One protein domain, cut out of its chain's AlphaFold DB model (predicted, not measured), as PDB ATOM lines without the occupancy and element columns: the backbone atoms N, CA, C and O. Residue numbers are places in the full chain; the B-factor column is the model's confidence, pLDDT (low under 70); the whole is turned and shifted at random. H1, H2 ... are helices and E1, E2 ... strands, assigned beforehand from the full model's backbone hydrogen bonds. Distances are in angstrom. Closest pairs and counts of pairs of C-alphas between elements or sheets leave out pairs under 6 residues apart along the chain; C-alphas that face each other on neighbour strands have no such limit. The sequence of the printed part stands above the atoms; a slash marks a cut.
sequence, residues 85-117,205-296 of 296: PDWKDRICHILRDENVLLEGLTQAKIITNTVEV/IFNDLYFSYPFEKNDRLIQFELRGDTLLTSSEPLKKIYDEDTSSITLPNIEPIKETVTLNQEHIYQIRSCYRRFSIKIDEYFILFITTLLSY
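AT A GLANCE: This is residues 85 to 117 and 205 to 296 of the 296 residues of an uncharacterized protein of Oryctes borbonicus (UniProt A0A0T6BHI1). A twisted, curled sheet of four strands forms a wall: the long hairpin of E2 and E3 makes most of it, with E1 added beside the first part of E3 and the short E4 beside E1 at the sheet's edge. The short helix H1 only grazes this sheet; of two long stretches with no named element, residues 235 to 263 make a wide loop 12 to 23 A from the mean of all C-alphas, and residues 269 to 296 turn near residue 280 and come as near as 8 A to that mean before they end as a tail. The printed part has 125 residues, with one named helix and four named strands in the order E1 H1 E2 E3 E4; the sheet runs E2 E3 E1 E4 and is mixed. The class is mostly strand, though named elements hold only 51 of the 125 residues. The whole is compact, with a radius of gyration of the C-alphas of 16.0 A, and spans 43 by 40 by 34 A.

HOW THE PARTS SIT: E2, residues 205 to 217, and E3, residues 220 to 234, are antiparallel neighbours and a hairpin, at 156 degrees between their directions. N 211 and O 226 are 2.8 A apart, within hydrogen-bond range, as are N 222 and O 215 at 2.9 A. E2 bends by 81 degrees at residue 208 and E3 by 95 degrees at residue 229. E1, residues 87 to 96, is the parallel neighbour of E3 at 41 degrees; C-alphas 222 and 93 face each other at 4.6 A, and N 95 and O 223 are within hydrogen-bond range at 2.9 A. E1 bends by 105 degrees at residue 90. E4, residues 264 to 268, is antiparallel to E1 at 143 degrees, with N 94 and O 264 within hydrogen-bond range at 2.8 A. The edge strands E2 and E4 are apart. H1, residues 105 to 112, is only just on the sheet, with 5 pairs of C-alphas within 10 A, and only grazes it with residues 110 to 112. The closest C-alphas of H1 and E2 are those of Ile 111 and Lys 217, 7.8 A apart. In H1 every O i to N i+4 pair is within hydrogen-bond range.

IN THESE COORDINATES: E3, the longest strand with 15 residues, measures 32.8 A from first to last C-alpha, and E2 measures 31.9 A. E1 measures 18.9 A, from C-alpha 87 at (120.183, 188.773, 166.704). E4 measures 11.2 A and ends at C-alpha 268 at (120.028, 184.361, 166.442). H1 measures 10.4 A.

THE WHOLE: The C-alphas farthest apart are those of Pro 85 and Glu 244, at 46.5 A. Residues 118 to 204 are not printed, and C-alphas 117 and 205 are 28.5 A apart across the cut. The link from E3 to E4 is long, with 29 residues. Mean pLDDT of the printed part is 80.2; residues 275 to 296, which end at the chain's last residue, are under 70.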
ATOM      1  N   PRO A  85     118.531 189.853 171.817       91.31
ATOM      2  CA  PRO A  85     119.885 190.353 172.101       91.31
ATOM      3  C   PRO A  85     120.978 189.757 171.202       91.31
ATOM      4  O   PRO A  85     121.878 190.458 170.758       91.31
ATOM      5  N   ASP A  86     120.873 188.458 170.912       92.25
ATOM      6  CA  ASP A  86     121.809 187.726 170.044       92.25
ATOM      7  C   ASP A  86     121.439 187.749 168.547       92.25
ATOM      8  O   ASP A  86     121.927 186.914 167.780       92.25
ATOM      9  N   TRP A  87     120.541 188.643 168.117       93.06
ATOM     10  CA  TRP A  87     120.183 188.773 166.704       93.06
ATOM     11  C   TRP A  87     121.345 189.333 165.874       93.06
ATOM     12  O   TRP A  87     121.989 190.313 166.250       93.06
ATOM     13  N   LYS A  88     121.576 188.740 164.701       93.81
ATOM     14  CA  LYS A  88     122.558 189.181 163.708       93.81
ATOM     15  C   LYS A  88     121.954 189.169 162.309       93.81
ATOM     16  O   LYS A  88     121.225 188.253 161.929       93.81
ATOM     17  N   ASP A  89     122.319 190.165 161.506       93.25
ATOM     18  CA  ASP A  89     121.790 190.306 160.145       93.25
ATOM     19  C   ASP A  89     122.342 189.247 159.179       93.25
ATOM     20  O   ASP A  89     121.609 188.746 158.326       93.25
ATOM     21  N   ARG A  90     123.611 188.846 159.336       94.44
ATOM     22  CA  ARG A  90     124.216 187.755 158.552       94.44
ATOM     23  C   ARG A  90     123.709 186.407 159.064       94.44
ATOM     24  O   ARG A  90     123.874 186.114 160.244       94.44
ATOM     25  N   ILE A  91     123.164 185.579 158.174       94.81
ATOM     26  CA  ILE A  91     122.704 184.216 158.489       94.81
ATOM     27  C   ILE A  91     123.902 183.325 158.839       94.81
ATOM     28  O   ILE A  91     124.914 183.338 158.135       94.81
ATOM     29  N   CYS A  92     123.761 182.524 159.894       95.50
ATOM     30  CA  CYS A  92     124.679 181.439 160.220       95.50
ATOM     31  C   CYS A  92     124.048 180.088 159.869       95.50
ATOM     32  O   CYS A  92     122.877 179.839 160.169       95.50
ATOM     33  N   HIS A  93     124.831 179.220 159.231       96.00
ATOM     34  CA  HIS A  93     124.473 177.831 158.979       96.00
ATOM     35  C   HIS A  93     125.003 176.951 160.113       96.00
ATOM     36  O   HIS A  93     126.209 176.733 160.212       96.00
ATOM     37  N   ILE A  94     124.110 176.438 160.954       95.19
ATOM     38  CA  ILE A  94     124.476 175.671 162.144       95.19
ATOM     39  C   ILE A  94     124.282 174.175 161.891       95.19
ATOM     40  O   ILE A  94     123.199 173.734 161.495       95.19
ATOM     41  N   LEU A  95     125.336 173.395 162.140       94.75
ATOM     42  CA  LEU A  95     125.281 171.933 162.193       94.75
ATOM     43  C   LEU A  95     125.168 171.490 163.656       94.75
ATOM     44  O   LEU A  95     126.113 171.688 164.420       94.75
ATOM     45  N   ARG A  96     124.030 170.894 164.026       94.19
ATOM     46  CA  ARG A  96     123.778 170.292 165.347       94.19
ATOM     47  C   ARG A  96     123.734 168.764 165.243       94.19
ATOM     48  O   ARG A  96     123.621 168.224 164.147       94.19
ATOM     49  N   ASP A  97     123.732 168.075 166.383       90.38
ATOM     50  CA  ASP A  97     123.647 166.601 166.444       90.38
ATOM     51  C   ASP A  97     122.357 166.030 165.816       90.38
ATOM     52  O   ASP A  97     122.310 164.877 165.397       90.38
ATOM     53  N   GLU A  98     121.299 166.840 165.739       90.38
ATOM     54  CA  GLU A  98     120.006 166.463 165.151       90.38
ATOM     55  C   GLU A  98     120.002 166.530 163.615       90.38
ATOM     56  O   GLU A  98     119.099 165.996 162.965       90.38
ATOM     57  N   ASN A  99     120.986 167.207 163.016       92.06
ATOM     58  CA  ASN A  99     121.042 167.406 161.576       92.06
ATOM     59  C   ASN A  99     121.546 166.138 160.878       92.06
ATOM     60  O   ASN A  99     122.617 165.616 161.178       92.06
ATOM     61  N   VAL A 100     120.799 165.691 159.868       93.06
ATOM     62  CA  VAL A 100     121.201 164.596 158.980       93.06
ATOM     63  C   VAL A 100     121.571 165.185 157.622       93.06
ATOM     64  O   VAL A 100     120.778 165.909 157.022       93.06
ATOM     65  N   LEU A 101     122.787 164.904 157.148       93.50
ATOM     66  CA  LEU A 101     123.263 165.328 155.828       93.50
ATOM     67  C   LEU A 101     122.576 164.515 154.723       93.50
ATOM     68  O   LEU A 101     122.411 163.307 154.865       93.50
ATOM     69  N   LEU A 102     122.202 165.170 153.623       93.69
ATOM     70  CA  LEU A 102     121.403 164.565 152.552       93.69
ATOM     71  C   LEU A 102     122.229 163.554 151.752       93.69
ATOM     72  O   LEU A 102     121.825 162.407 151.608       93.69
ATOM     73  N   GLU A 103     123.410 163.973 151.295       92.62
ATOM     74  CA  GLU A 103     124.355 163.112 150.564       92.62
ATOM     75  C   GLU A 103     125.380 162.448 151.510       92.62
ATOM     76  O   GLU A 103     126.319 161.772 151.086       92.62
ATOM     77  N   GLY A 104     125.231 162.654 152.824       92.56
ATOM     78  CA  GLY A 104     126.100 162.069 153.839       92.56
ATOM     79  C   GLY A 104     127.559 162.516 153.710       92.56
ATOM     80  O   GLY A 104     127.890 163.693 153.871       92.56
ATOM     81  N   LEU A 105     128.445 161.554 153.446       92.06
ATOM     82  CA  LEU A 105     129.898 161.735 153.454       92.06
ATOM     83  C   LEU A 105     130.393 162.664 152.332       92.06
ATOM     84  O   LEU A 105     131.312 163.450 152.554       92.06
ATOM     85  N   THR A 106     129.804 162.606 151.133       93.12
ATOM     86  CA  THR A 106     130.209 163.472 150.006       93.12
ATOM     87  C   THR A 106     129.933 164.941 150.318       93.12
ATOM     88  O   THR A 106     130.798 165.786 150.102       93.12
ATOM     89  N   GLN A 107     128.779 165.235 150.925       93.81
ATOM     90  CA  GLN A 107     128.448 166.568 151.421       93.81
ATOM     91  C   GLN A 107     129.392 166.998 152.552       93.81
ATOM     92  O   GLN A 107     129.882 168.127 152.532       93.81
ATOM     93  N   ALA A 108     129.687 166.108 153.508       93.19
ATOM     94  CA  ALA A 108     130.598 166.404 154.614       93.19
ATOM     95  C   ALA A 108     131.992 166.814 154.118       93.19
ATOM     96  O   ALA A 108     132.479 167.869 154.514       93.19
ATOM     97  N   LYS A 109     132.578 166.046 153.184       92.44
ATOM     98  CA  LYS A 109     133.880 166.341 152.551       92.44
ATOM     99  C   LYS A 109     133.948 167.742 151.977       92.44
ATOM    100  O   LYS A 109     134.930 168.454 152.161       92.44
ATOM    101  N   ILE A 110     132.883 168.139 151.287       92.88
ATOM    102  CA  ILE A 110     132.793 169.463 150.690       92.88
ATOM    103  C   ILE A 110     132.750 170.500 151.803       92.88
ATOM    104  O   ILE A 110     133.568 171.412 151.787       92.88
ATOM    105  N   ILE A 111     131.857 170.369 152.791       92.12
ATOM    106  CA  ILE A 111     131.742 171.326 153.907       92.12
ATOM    107  C   ILE A 111     133.087 171.513 154.624       92.12
ATOM    108  O   ILE A 111     133.480 172.652 154.871       92.12
ATOM    109  N   THR A 112     133.799 170.425 154.928       91.38
ATOM    110  CA  THR A 112     135.062 170.461 155.682       91.38
ATOM    111  C   THR A 112     136.300 170.687 154.819       91.38
ATOM    112  O   THR A 112     137.391 170.790 155.370       91.38
ATOM    113  N   ASN A 113     136.154 170.765 153.493       90.94
ATOM    114  CA  ASN A 113     137.270 170.810 152.546       90.94
ATOM    115  C   ASN A 113     138.270 169.653 152.764       90.94
ATOM    116  O   ASN A 113     139.478 169.858 152.855       90.94
ATOM    117  N   THR A 114     137.749 168.432 152.913       90.00
ATOM    118  CA  THR A 114     138.544 167.220 153.155       90.00
ATOM    119  C   THR A 114     138.368 166.194 152.042       90.00
ATOM    120  O   THR A 114     137.380 166.181 151.308       90.00
ATOM    121  N   VAL A 115     139.349 165.299 151.937       88.31
ATOM    122  CA  VAL A 115     139.418 164.235 150.933       88.31
ATOM    123  C   VAL A 115     139.392 162.879 151.636       88.31
ATOM    124  O   VAL A 115     139.937 162.725 152.726       88.31
ATOM    125  N   GLU A 116     138.751 161.887 151.017       85.50
ATOM    126  CA  GLU A 116     138.809 160.496 151.480       85.50
ATOM    127  C   GLU A 116     139.915 159.739 150.755       85.50
ATOM    128  O   GLU A 116     139.974 159.730 149.524       85.50
ATOM    129  N   VAL A 117     140.756 159.068 151.535       81.69
ATOM    130  CA  VAL A 117     141.797 158.169 151.043       81.69
ATOM    131  C   VAL A 117     141.195 156.772 150.901       81.69
ATOM    132  O   VAL A 117     140.736 156.186 151.878       81.69
ATOM    133  N   ILE A 205     140.448 161.585 179.830       88.81
ATOM    134  CA  ILE A 205     139.144 161.238 179.269       88.81
ATOM    135  C   ILE A 205     138.108 162.208 179.823       88.81
ATOM    136  O   ILE A 205     137.940 162.331 181.039       88.81
ATOM    137  N   PHE A 206     137.384 162.861 178.926       88.50
ATOM    138  CA  PHE A 206     136.248 163.706 179.257       88.50
ATOM    139  C   PHE A 206     134.985 163.098 178.670       88.50
ATOM    140  O   PHE A 206     134.988 162.642 177.532       88.50
ATOM    141  N   ASN A 207     133.901 163.122 179.436       88.31
ATOM    142  CA  ASN A 207     132.597 162.690 178.959       88.31
ATOM    143  C   ASN A 207     131.699 163.904 178.776       88.31
ATOM    144  O   ASN A 207     131.830 164.873 179.529       88.31
ATOM    145  N   ASP A 208     130.773 163.799 177.828       86.81
ATOM    146  CA  ASP A 208     129.698 164.766 177.639       86.81
ATOM    147  C   ASP A 208     130.210 166.201 177.408       86.81
ATOM    148  O   ASP A 208     129.944 167.135 178.173       86.81
ATOM    149  N   LEU A 209     131.031 166.362 176.368       88.19
ATOM    150  CA  LEU A 209     131.605 167.655 176.008       88.19
ATOM    151  C   LEU A 209     130.847 168.301 174.856       88.19
ATOM    152  O   LEU A 209     130.540 167.666 173.854       88.19
ATOM    153  N   TYR A 210     130.624 169.603 174.983       89.50
ATOM    154  CA  TYR A 210     130.090 170.438 173.919       89.50
ATOM    155  C   TYR A 210     131.229 171.121 173.158       89.50
ATOM    156  O   TYR A 210     132.104 171.749 173.765       89.50
ATOM    157  N   PHE A 211     131.190 171.017 171.834       90.06
ATOM    158  CA  PHE A 211     132.143 171.615 170.910       90.06
ATOM    159  C   PHE A 211     131.432 172.637 170.041       90.06
ATOM    160  O   PHE A 211     130.382 172.349 169.465       90.06
ATOM    161  N   SER A 212     132.040 173.813 169.902       92.25
ATOM    162  CA  SER A 212     131.612 174.771 168.897       92.25
ATOM    163  C   SER A 212     132.789 175.341 168.135       92.25
ATOM    164  O   SER A 212     133.800 175.723 168.729       92.25
ATOM    165  N   TYR A 213     132.653 175.349 166.812       92.50
ATOM    166  CA  TYR A 213     133.677 175.838 165.907       92.50
ATOM    167  C   TYR A 213     133.034 176.601 164.742       92.50
ATOM    168  O   TYR A 213     132.342 175.989 163.922       92.50
ATOM    169  N   PRO A 214     133.228 177.927 164.672       93.81
ATOM    170  CA  PRO A 214     132.776 178.749 163.567       93.81
ATOM    171  C   PRO A 214     133.873 178.858 162.504       93.81
ATOM    172  O   PRO A 214     135.042 179.070 162.825       93.81
ATOM    173  N   PHE A 215     133.495 178.758 161.235       93.69
ATOM    174  CA  PHE A 215     134.389 178.980 160.103       93.69
ATOM    175  C   PHE A 215     133.626 179.566 158.915       93.69
ATOM    176  O   PHE A 215     132.397 179.489 158.832       93.69
ATOM    177  N   GLU A 216     134.361 180.174 157.991       93.50
ATOM    178  CA  GLU A 216     133.790 180.748 156.776       93.50
ATOM    179  C   GLU A 216     134.167 179.917 155.556       93.50
ATOM    180  O   GLU A 216     135.318 179.512 155.391       93.50
ATOM    181  N   LYS A 217     133.182 179.670 154.690       89.56
ATOM    182  CA  LYS A 217     133.377 178.980 153.416       89.56
ATOM    183  C   LYS A 217     132.493 179.613 152.348       89.56
ATOM    184  O   LYS A 217     131.284 179.707 152.546       89.56
ATOM    185  N   ASN A 218     133.067 180.001 151.207       87.19
ATOM    186  CA  ASN A 218     132.325 180.596 150.083       87.19
ATOM    187  C   ASN A 218     131.420 181.771 150.531       87.19
ATOM    188  O   ASN A 218     130.230 181.790 150.212       87.19
ATOM    189  N   ASP A 219     131.956 182.675 151.361       89.88
ATOM    190  CA  ASP A 219     131.260 183.809 152.003       89.88
ATOM    191  C   ASP A 219     130.084 183.446 152.931       89.88
ATOM    192  O   ASP A 219     129.367 184.320 153.437       89.88
ATOM    193  N   ARG A 220     129.889 182.159 153.232       91.75
ATOM    194  CA  ARG A 220     128.881 181.673 154.180       91.75
ATOM    195  C   ARG A 220     129.518 181.398 155.532       91.75
ATOM    196  O   ARG A 220     130.537 180.719 155.622       91.75
ATOM    197  N   LEU A 221     128.872 181.892 156.584       94.88
ATOM    198  CA  LEU A 221     129.250 181.586 157.955       94.88
ATOM    199  C   LEU A 221     128.646 180.238 158.348       94.88
ATOM    200  O   LEU A 221     127.421 180.087 158.351       94.88
ATOM    201  N   ILE A 222     129.500 179.280 158.688       95.06
ATOM    202  CA  ILE A 222     129.109 177.949 159.149       95.06
ATOM    203  C   ILE A 222     129.592 177.783 160.590       95.06
ATOM    204  O   ILE A 222     130.716 178.153 160.921       95.06
ATOM    205  N   GLN A 223     128.747 177.233 161.458       94.44
ATOM    206  CA  GLN A 223     129.099 176.930 162.841       94.44
ATOM    207  C   GLN A 223     128.735 175.490 163.169       94.44
ATOM    208  O   GLN A 223     127.597 175.056 162.994       94.44
ATOM    209  N   PHE A 224     129.710 174.737 163.659       94.00
ATOM    210  CA  PHE A 224     129.456 173.424 164.235       94.00
ATOM    211  C   PHE A 224     129.094 173.590 165.705       94.00
ATOM    212  O   PHE A 224     129.732 174.367 166.414       94.00
ATOM    213  N   GLU A 225     128.058 172.886 166.146       93.56
ATOM    214  CA  GLU A 225     127.601 172.817 167.531       93.56
ATOM    215  C   GLU A 225     127.293 171.361 167.860       93.56
ATOM    216  O   GLU A 225     126.174 170.891 167.672       93.56
ATOM    217  N   LEU A 226     128.315 170.640 168.308       91.44
ATOM    218  CA  LEU A 226     128.261 169.189 168.442       91.44
ATOM    219  C   LEU A 226     128.492 168.767 169.884       91.44
ATOM    220  O   LEU A 226     129.286 169.380 170.606       91.44
ATOM    221  N   ARG A 227     127.839 167.685 170.292       90.50
ATOM    222  CA  ARG A 227     128.063 167.043 171.586       90.50
ATOM    223  C   ARG A 227     128.843 165.750 171.378       90.50
ATOM    224  O   ARG A 227     128.398 164.846 170.682       90.50
ATOM    225  N   GLY A 228     130.023 165.659 171.978       86.56
ATOM    226  CA  GLY A 228     130.802 164.426 172.002       86.56
ATOM    227  C   GLY A 228     130.549 163.634 173.277       86.56
ATOM    228  O   GLY A 228     130.700 164.159 174.382       86.56
ATOM    229  N   ASP A 229     130.229 162.352 173.116       86.69
ATOM    230  CA  ASP A 229     129.980 161.435 174.232       86.69
ATOM    231  C   ASP A 229     131.232 161.221 175.089       86.69
ATOM    232  O   ASP A 229     131.188 161.330 176.317       86.69
ATOM    233  N   THR A 230     132.365 160.943 174.441       89.12
ATOM    234  CA  THR A 230     133.650 160.720 175.102       89.12
ATOM    235  C   THR A 230     134.784 161.291 174.258       89.12
ATOM    236  O   THR A 230     134.938 160.937 173.091       89.12
ATOM    237  N   LEU A 231     135.598 162.158 174.858       88.50
ATOM    238  CA  LEU A 231     136.796 162.738 174.264       88.50
ATOM    239  C   LEU A 231     138.031 162.219 174.999       88.50
ATOM    240  O   LEU A 231     138.191 162.453 176.198       88.50
ATOM    241  N   LEU A 232     138.927 161.576 174.257       89.25
ATOM    242  CA  LEU A 232     140.275 161.263 174.713       89.25
ATOM    243  C   LEU A 232     141.214 162.390 174.280       89.25
ATOM    244  O   LEU A 232     141.290 162.728 173.101       89.25
ATOM    245  N   THR A 233     141.930 162.964 175.237       89.56
ATOM    246  CA  THR A 233     142.913 164.031 175.011       89.56
ATOM    247  C   THR A 233     144.297 163.567 175.430       89.56
ATOM    248  O   THR A 233     144.416 162.679 176.274       89.56
ATOM    249  N   SER A 234     145.333 164.173 174.855       89.56
ATOM    250  CA  SER A 234     146.734 163.953 175.209       89.56
ATOM    251  C   SER A 234     147.453 165.278 175.452       89.56
ATOM    252  O   SER A 234     147.069 166.309 174.901       89.56
ATOM    253  N   SER A 235     148.504 165.254 176.271       88.88
ATOM    254  CA  SER A 235     149.392 166.408 176.469       88.88
ATOM    255  C   SER A 235     150.217 166.737 175.223       88.88
ATOM    256  O   SER A 235     150.551 167.895 174.993       88.88
ATOM    257  N   GLU A 236     150.542 165.719 174.426       87.56
ATOM    258  CA  GLU A 236     151.309 165.844 173.187       87.56
ATOM    259  C   GLU A 236     150.392 165.687 171.964       87.56
ATOM    260  O   GLU A 236     149.492 164.837 171.985       87.56
ATOM    261  N   PRO A 237     150.597 166.479 170.895       87.69
ATOM    262  CA  PRO A 237     149.848 166.330 169.655       87.69
ATOM    263  C   PRO A 237     150.214 165.021 168.943       87.69
ATOM    264  O   PRO A 237     151.322 164.499 169.072       87.69
ATOM    265  N   LEU A 238     149.276 164.494 168.155       86.50
ATOM    266  CA  LEU A 238     149.536 163.330 167.312       86.50
ATOM    267  C   LEU A 238     150.547 163.675 166.213       86.50
ATOM    268  O   LEU A 238     150.575 164.792 165.696       86.50
ATOM    269  N   LYS A 239     151.362 162.687 165.834       87.69
ATOM    270  CA  LYS A 239     152.279 162.818 164.698       87.69
ATOM    271  C   LYS A 239     151.480 162.952 163.403       87.69
ATOM    272  O   LYS A 239     150.439 162.314 163.240       87.69
ATOM    273  N   LYS A 240     151.990 163.770 162.483       85.50
ATOM    274  CA  LYS A 240     151.424 163.923 161.143       85.50
ATOM    275  C   LYS A 240     151.448 162.570 160.424       85.50
ATOM    276  O   LYS A 240     152.428 161.837 160.518       85.50
ATOM    277  N   ILE A 241     150.336 162.230 159.778       85.44
ATOM    278  CA  ILE A 241     150.127 160.918 159.148       85.44
ATOM    279  C   ILE A 241     150.624 160.916 157.697       85.44
ATOM    280  O   ILE A 241     151.211 159.935 157.256       85.44
ATOM    281  N   TYR A 242     150.396 162.011 156.971       80.25
ATOM    282  CA  TYR A 242     150.764 162.166 155.567       80.25
ATOM    283  C   TYR A 242     151.578 163.438 155.388       80.25
ATOM    284  O   TYR A 242     151.170 164.489 155.880       80.25
ATOM    285  N   ASP A 243     152.689 163.354 154.660       78.31
ATOM    286  CA  ASP A 243     153.502 164.519 154.296       78.31
ATOM    287  C   ASP A 243     153.259 165.036 152.877       78.31
ATOM    288  O   ASP A 243     153.758 166.100 152.530       78.31
ATOM    289  N   GLU A 244     152.453 164.323 152.091       77.50
ATOM    290  CA  GLU A 244     152.192 164.631 150.686       77.50
ATOM    291  C   GLU A 244     151.228 165.810 150.491       77.50
ATOM    292  O   GLU A 244     150.269 165.997 151.247       77.50
ATOM    293  N   ASP A 245     151.469 166.579 149.426       78.44
ATOM    294  CA  ASP A 245     150.597 167.670 149.000       78.44
ATOM    295  C   ASP A 245     149.297 167.128 148.394       78.44
ATOM    296  O   ASP A 245     149.292 166.372 147.422       78.44
ATOM    297  N   THR A 246     148.165 167.574 148.935       77.81
ATOM    298  CA  THR A 246     146.820 167.139 148.522       77.81
ATOM    299  C   THR A 246     146.172 168.046 147.473       77.81
ATOM    300  O   THR A 246     145.010 167.850 147.121       77.81
ATOM    301  N   SER A 247     146.907 169.030 146.938       80.75
ATOM    302  CA  SER A 247     146.382 170.039 146.001       80.75
ATOM    303  C   SER A 247     145.886 169.458 144.673       80.75
ATOM    304  O   SER A 247     145.032 170.052 144.018       80.75
ATOM    305  N   SER A 248     146.400 168.292 144.281       81.12
ATOM    306  CA  SER A 248     146.016 167.590 143.056       81.12
ATOM    307  C   SER A 248     144.673 166.865 143.165       81.12
ATOM    308  O   SER A 248     144.101 166.484 142.142       81.12
ATOM    309  N   ILE A 249     144.155 166.668 144.382       84.69
ATOM    310  CA  ILE A 249     142.946 165.881 144.606       84.69
ATOM    311  C   ILE A 249     141.723 166.792 144.572       84.69
ATOM    312  O   ILE A 249     141.557 167.698 145.388       84.69
ATOM    313  N   THR A 250     140.827 166.529 143.627       88.00
ATOM    314  CA  THR A 250     139.590 167.292 143.468       88.00
ATOM    315  C   THR A 250     138.537 166.867 144.487       88.00
ATOM    316  O   THR A 250     138.328 165.674 144.718       88.00
ATOM    317  N   LEU A 251     137.810 167.839 145.040       89.19
ATOM    318  CA  LEU A 251     136.618 167.575 145.844       89.19
ATOM    319  C   LEU A 251     135.504 166.946 144.990       89.19
ATOM    320  O   LEU A 251     135.408 167.234 143.794       89.19
ATOM    321  N   PRO A 252     134.629 166.116 145.586       89.94
ATOM    322  CA  PRO A 252     133.461 165.607 144.880       89.94
ATOM    323  C   PRO A 252     132.521 166.758 144.489       89.94
ATOM    324  O   PRO A 252     132.387 167.733 145.228       89.94
ATOM    325  N   ASN A 253     131.849 166.635 143.343       90.62
ATOM    326  CA  ASN A 253     130.789 167.558 142.935       90.62
ATOM    327  C   ASN A 253     129.420 167.012 143.385       90.62
ATOM    328  O   ASN A 253     129.142 165.829 143.195       90.62
ATOM    329  N   ILE A 254     128.580 167.868 143.974       91.56
ATOM    330  CA  ILE A 254     127.214 167.544 144.440       91.56
ATOM    331  C   ILE A 254     126.128 168.343 143.706       91.56
ATOM    332  O   ILE A 254     124.975 168.362 144.134       91.56
ATOM    333  N   GLU A 255     126.467 169.034 142.618       91.50
ATOM    334  CA  GLU A 255     125.484 169.755 141.810       91.50
ATOM    335  C   GLU A 255     124.333 168.831 141.365       91.50
ATOM    336  O   GLU A 255     124.576 167.700 140.939       91.50
ATOM    337  N   PRO A 256     123.067 169.284 141.458       92.94
ATOM    338  CA  PRO A 256     122.613 170.667 141.677       92.94
ATOM    339  C   PRO A 256     122.416 171.068 143.155       92.94
ATOM    340  O   PRO A 256     121.882 172.143 143.444       92.94
ATOM    341  N   ILE A 257     122.779 170.207 144.104       92.38
ATOM    342  CA  ILE A 257     122.479 170.389 145.525       92.38
ATOM    343  C   ILE A 257     123.487 171.354 146.159       92.38
ATOM    344  O   ILE A 257     124.686 171.311 145.895       92.38
ATOM    345  N   LYS A 258     123.003 172.235 147.041       91.31
ATOM    346  CA  LYS A 258     123.876 173.113 147.828       91.31
ATOM    347  C   LYS A 258     124.455 172.370 149.027       91.31
ATOM    348  O   LYS A 258     123.728 171.735 149.783       91.31
ATOM    349  N   GLU A 259     125.741 172.584 149.278       91.12
ATOM    350  CA  GLU A 259     126.475 172.034 150.428       91.12
ATOM    351  C   GLU A 259     125.831 172.347 151.794       91.12
ATOM    352  O   GLU A 259     125.932 171.548 152.719       91.12
ATOM    353  N   THR A 260     125.114 173.468 151.922       92.31
ATOM    354  CA  THR A 260     124.474 173.909 153.175       92.31
ATOM    355  C   THR A 260     122.993 173.534 153.300       92.31
ATOM    356  O   THR A 260     122.342 173.982 154.242       92.31
ATOM    357  N   VAL A 261     122.433 172.740 152.376       92.81
ATOM    358  CA  VAL A 261     120.976 172.503 152.288       92.81
ATOM    359  C   VAL A 261     120.364 171.912 153.565       92.81
ATOM    360  O   VAL A 261     119.230 172.231 153.905       92.81
ATOM    361  N   THR A 262     121.116 171.082 154.287       93.25
ATOM    362  CA  THR A 262     120.671 170.401 155.513       93.25
ATOM    363  C   THR A 262     121.030 171.140 156.803       93.25
ATOM    364  O   THR A 262     120.682 170.673 157.888       93.25
ATOM    365  N   LEU A 263     121.739 172.270 156.707       94.31
ATOM    366  CA  LEU A 263     122.182 173.052 157.861       94.31
ATOM    367  C   LEU A 263     121.087 174.025 158.305       94.31
ATOM    368  O   LEU A 263     120.430 174.656 157.472       94.31
ATOM    369  N   ASN A 264     120.929 174.196 159.617       94.38
ATOM    370  CA  ASN A 264     119.934 175.113 160.168       94.38
ATOM    371  C   ASN A 264     120.342 176.556 159.865       94.38
ATOM    372  O   ASN A 264     121.471 176.950 160.141       94.38
ATOM    373  N   GLN A 265     119.434 177.342 159.294       95.06
ATOM    374  CA  GLN A 265     119.668 178.755 158.999       95.06
ATOM    375  C   GLN A 265     119.127 179.599 160.148       95.06
ATOM    376  O   GLN A 265     117.913 179.673 160.345       95.06
ATOM    377  N   GLU A 266     120.019 180.222 160.913       94.19
ATOM    378  CA  GLU A 266     119.652 180.988 162.105       94.19
ATOM    379  C   GLU A 266     120.258 182.402 162.053       94.19
ATOM    380  O   GLU A 266     121.422 182.597 161.701       94.19
ATOM    381  N   HIS A 267     119.452 183.406 162.411       94.62
ATOM    382  CA  HIS A 267     119.896 184.792 162.632       94.62
ATOM    383  C   HIS A 267     120.276 185.059 164.091       94.62
ATOM    384  O   HIS A 267     120.996 186.006 164.387       94.62
ATOM    385  N   ILE A 268     119.783 184.231 165.009       94.00
ATOM    386  CA  ILE A 268     120.028 184.361 166.442       94.00
ATOM    387  C   ILE A 268     121.099 183.345 166.805       94.00
ATOM    388  O   ILE A 268     120.800 182.164 166.954       94.00
ATOM    389  N   TYR A 269     122.348 183.790 166.910       93.19
ATOM    390  CA  TYR A 269     123.464 182.898 167.214       93.19
ATOM    391  C   TYR A 269     124.616 183.625 167.895       93.19
ATOM    392  O   TYR A 269     124.937 184.789 167.625       93.19
ATOM    393  N   GLN A 270     125.330 182.882 168.733       91.56
ATOM    394  CA  GLN A 270     126.570 183.335 169.341       91.56
ATOM    395  C   GLN A 270     127.741 182.612 168.686       91.56
ATOM    396  O   GLN A 270     127.790 181.387 168.674       91.56
ATOM    397  N   ILE A 271     128.688 183.389 168.158       90.56
ATOM    398  CA  ILE A 271     129.918 182.848 167.581       90.56
ATOM    399  C   ILE A 271     130.787 182.430 168.756       90.56
ATOM    400  O   ILE A 271     131.267 183.276 169.511       90.56
ATOM    401  N   ARG A 272     130.942 181.124 168.940       85.31
ATOM    402  CA  ARG A 272     131.727 180.554 170.029       85.31
ATOM    403  C   ARG A 272     132.731 179.593 169.424       85.31
ATOM    404  O   ARG A 272     132.346 178.609 168.817       85.31
ATOM    405  N   SER A 273     134.017 179.860 169.613       83.44
ATOM    406  CA  SER A 273     135.046 178.842 169.411       83.44
ATOM    407  C   SER A 273     135.304 178.196 170.764       83.44
ATOM    408  O   SER A 273     136.172 178.626 171.522       83.44
ATOM    409  N   CYS A 274     134.448 177.244 171.131       76.94
ATOM    410  CA  CYS A 274     134.607 176.489 172.361       76.94
ATOM    411  C   CYS A 274     135.066 175.074 172.027       76.94
ATOM    412  O   CYS A 274     134.288 174.161 171.767       76.94
ATOM    413  N   TYR A 275     136.373 174.903 172.091       65.44
ATOM    414  CA  TYR A 275     136.989 173.667 172.530       65.44
ATOM    415  C   TYR A 275     137.524 173.973 173.927       65.44
ATOM    416  O   TYR A 275     138.020 175.077 174.166       65.44
ATOM    417  N   ARG A 276     137.358 173.074 174.898       46.25
ATOM    418  CA  ARG A 276     137.800 173.334 176.277       46.25
ATOM    419  C   ARG A 276     139.334 173.401 176.310       46.25
ATOM    420  O   ARG A 276     140.009 172.402 176.524       46.25
ATOM    421  N   ARG A 277     139.875 174.591 176.048       40.88
ATOM    422  CA  ARG A 277     141.298 174.925 176.028       40.88
ATOM    423  C   ARG A 277     141.741 175.171 177.468       40.88
ATOM    424  O   ARG A 277     141.560 176.264 177.993       40.88
ATOM    425  N   PHE A 278     142.337 174.167 178.110       37.81
ATOM    426  CA  PHE A 278     143.384 174.480 179.080       37.81
ATOM    427  C   PHE A 278     144.532 175.096 178.263       37.81
ATOM    428  O   PHE A 278     144.995 174.504 177.294       37.81
ATOM    429  N   SER A 279     144.855 176.352 178.559       26.39
ATOM    430  CA  SER A 279     145.773 177.265 177.870       26.39
ATOM    431  C   SER A 279     146.969 176.632 177.136       26.39
ATOM    432  O   SER A 279     148.055 176.564 177.695       26.39
ATOM    433  N   ILE A 280     146.821 176.263 175.858       28.89
ATOM    434  CA  ILE A 280     147.958 176.032 174.947       28.89
ATOM    435  C   ILE A 280     147.602 176.603 173.571       28.89
ATOM    436  O   ILE A 280     146.609 176.203 172.953       28.89
ATOM    437  N   LYS A 281     148.375 177.599 173.118       28.39
ATOM    438  CA  LYS A 281     148.353 178.114 171.741       28.39
ATOM    439  C   LYS A 281     148.632 176.953 170.781       28.39
ATOM    440  O   LYS A 281     149.604 176.241 170.960       28.39
ATOM    441  N   ILE A 282     147.748 176.752 169.820       37.06
ATOM    442  CA  ILE A 282     147.877 175.792 168.732       37.06
ATOM    443  C   ILE A 282     147.456 176.616 167.529       37.06
ATOM    444  O   ILE A 282     146.290 177.015 167.436       37.06
ATOM    445  N   ASP A 283     148.469 176.999 166.763       32.00
ATOM    446  CA  ASP A 283     148.328 177.469 165.396       32.00
ATOM    447  C   ASP A 283     147.769 176.324 164.541       32.00
ATOM    448  O   ASP A 283     147.741 175.176 164.976       32.00
ATOM    449  N   GLU A 284     147.254 176.707 163.380       37.91
ATOM    450  CA  GLU A 284     146.597 175.940 162.317       37.91
ATOM    451  C   GLU A 284     146.946 174.436 162.241       37.91
ATOM    452  O   GLU A 284     148.042 174.024 162.580       37.91
ATOM    453  N   TYR A 285     146.002 173.633 161.734       36.25
ATOM    454  CA  TYR A 285     145.981 172.158 161.626       36.25
ATOM    455  C   TYR A 285     145.252 171.440 162.776       36.25
ATOM    456  O   TYR A 285     145.841 170.983 163.753       36.25
ATOM    457  N   PHE A 286     143.939 171.243 162.606       34.06
ATOM    458  CA  PHE A 286     143.207 170.217 163.347       34.06
ATOM    459  C   PHE A 286     142.361 169.365 162.398       34.06
ATOM    460  O   PHE A 286     141.492 169.874 161.693       34.06
ATOM    461  N   ILE A 287     142.623 168.056 162.402       32.56
ATOM    462  CA  ILE A 287     141.785 167.025 161.784       32.56
ATOM    463  C   ILE A 287     140.938 166.430 162.911       32.56
ATOM    464  O   ILE A 287     141.460 165.804 163.830       32.56
ATOM    465  N   LEU A 288     139.625 166.654 162.860       31.55
ATOM    466  CA  LEU A 288     138.653 166.047 163.769       31.55
ATOM    467  C   LEU A 288     138.241 164.673 163.227       31.55
ATOM    468  O   LEU A 288     137.567 164.587 162.204       31.55
ATOM    469  N   PHE A 289     138.595 163.600 163.938       26.34
ATOM    470  CA  PHE A 289     137.900 162.317 163.814       26.34
ATOM    471  C   PHE A 289     136.685 162.349 164.747       26.34
ATOM    472  O   PHE A 289     136.807 162.153 165.955       26.34
ATOM    473  N   ILE A 290     135.509 162.630 164.187       29.95
ATOM    474  CA  ILE A 290     134.228 162.431 164.868       29.95
ATOM    475  C   ILE A 290     133.737 161.047 164.455       29.95
ATOM    476  O   ILE A 290     133.254 160.856 163.342       29.95
ATOM    477  N   THR A 291     133.872 160.058 165.336       26.73
ATOM    478  CA  THR A 291     133.159 158.788 165.177       26.73
ATOM    479  C   THR A 291     131.748 158.947 165.730       26.73
ATOM    480  O   THR A 291     131.472 158.556 166.862       26.73
ATOM    481  N   THR A 292     130.839 159.515 164.941       27.58
ATOM    482  CA  THR A 292     129.411 159.240 165.108       27.58
ATOM    483  C   THR A 292     129.132 157.906 164.427       27.58
ATOM    484  O   THR A 292     129.204 157.776 163.207       27.58
ATOM    485  N   LEU A 293     128.846 156.881 165.233       27.23
ATOM    486  CA  LEU A 293     128.278 155.619 164.761       27.23
ATOM    487  C   LEU A 293     126.880 155.895 164.190       27.23
ATOM    488  O   LEU A 293     125.870 155.706 164.868       27.23
ATOM    489  N   LEU A 294     126.817 156.323 162.929       25.02
ATOM    490  CA  LEU A 294     125.624 156.205 162.097       25.02
ATOM    491  C   LEU A 294     125.441 154.721 161.765       25.02
ATOM    492  O   LEU A 294     125.864 154.227 160.724       25.02
ATOM    493  N   SER A 295     124.847 153.998 162.712       24.91
ATOM    494  CA  SER A 295     124.243 152.695 162.442       24.91
ATOM    495  C   SER A 295     122.820 152.951 161.949       24.91
ATOM    496  O   SER A 295     122.020 153.525 162.691       24.91
ATOM    497  N   TYR A 296     122.533 152.550 160.709       31.80
ATOM    498  CA  TYR A 296     121.172 152.241 160.263       31.80
ATOM    499  C   TYR A 296     120.575 151.090 161.083       31.80
ATOM    500  O   TYR A 296     121.354 150.206 161.514       31.80
TER     501      TYR A 296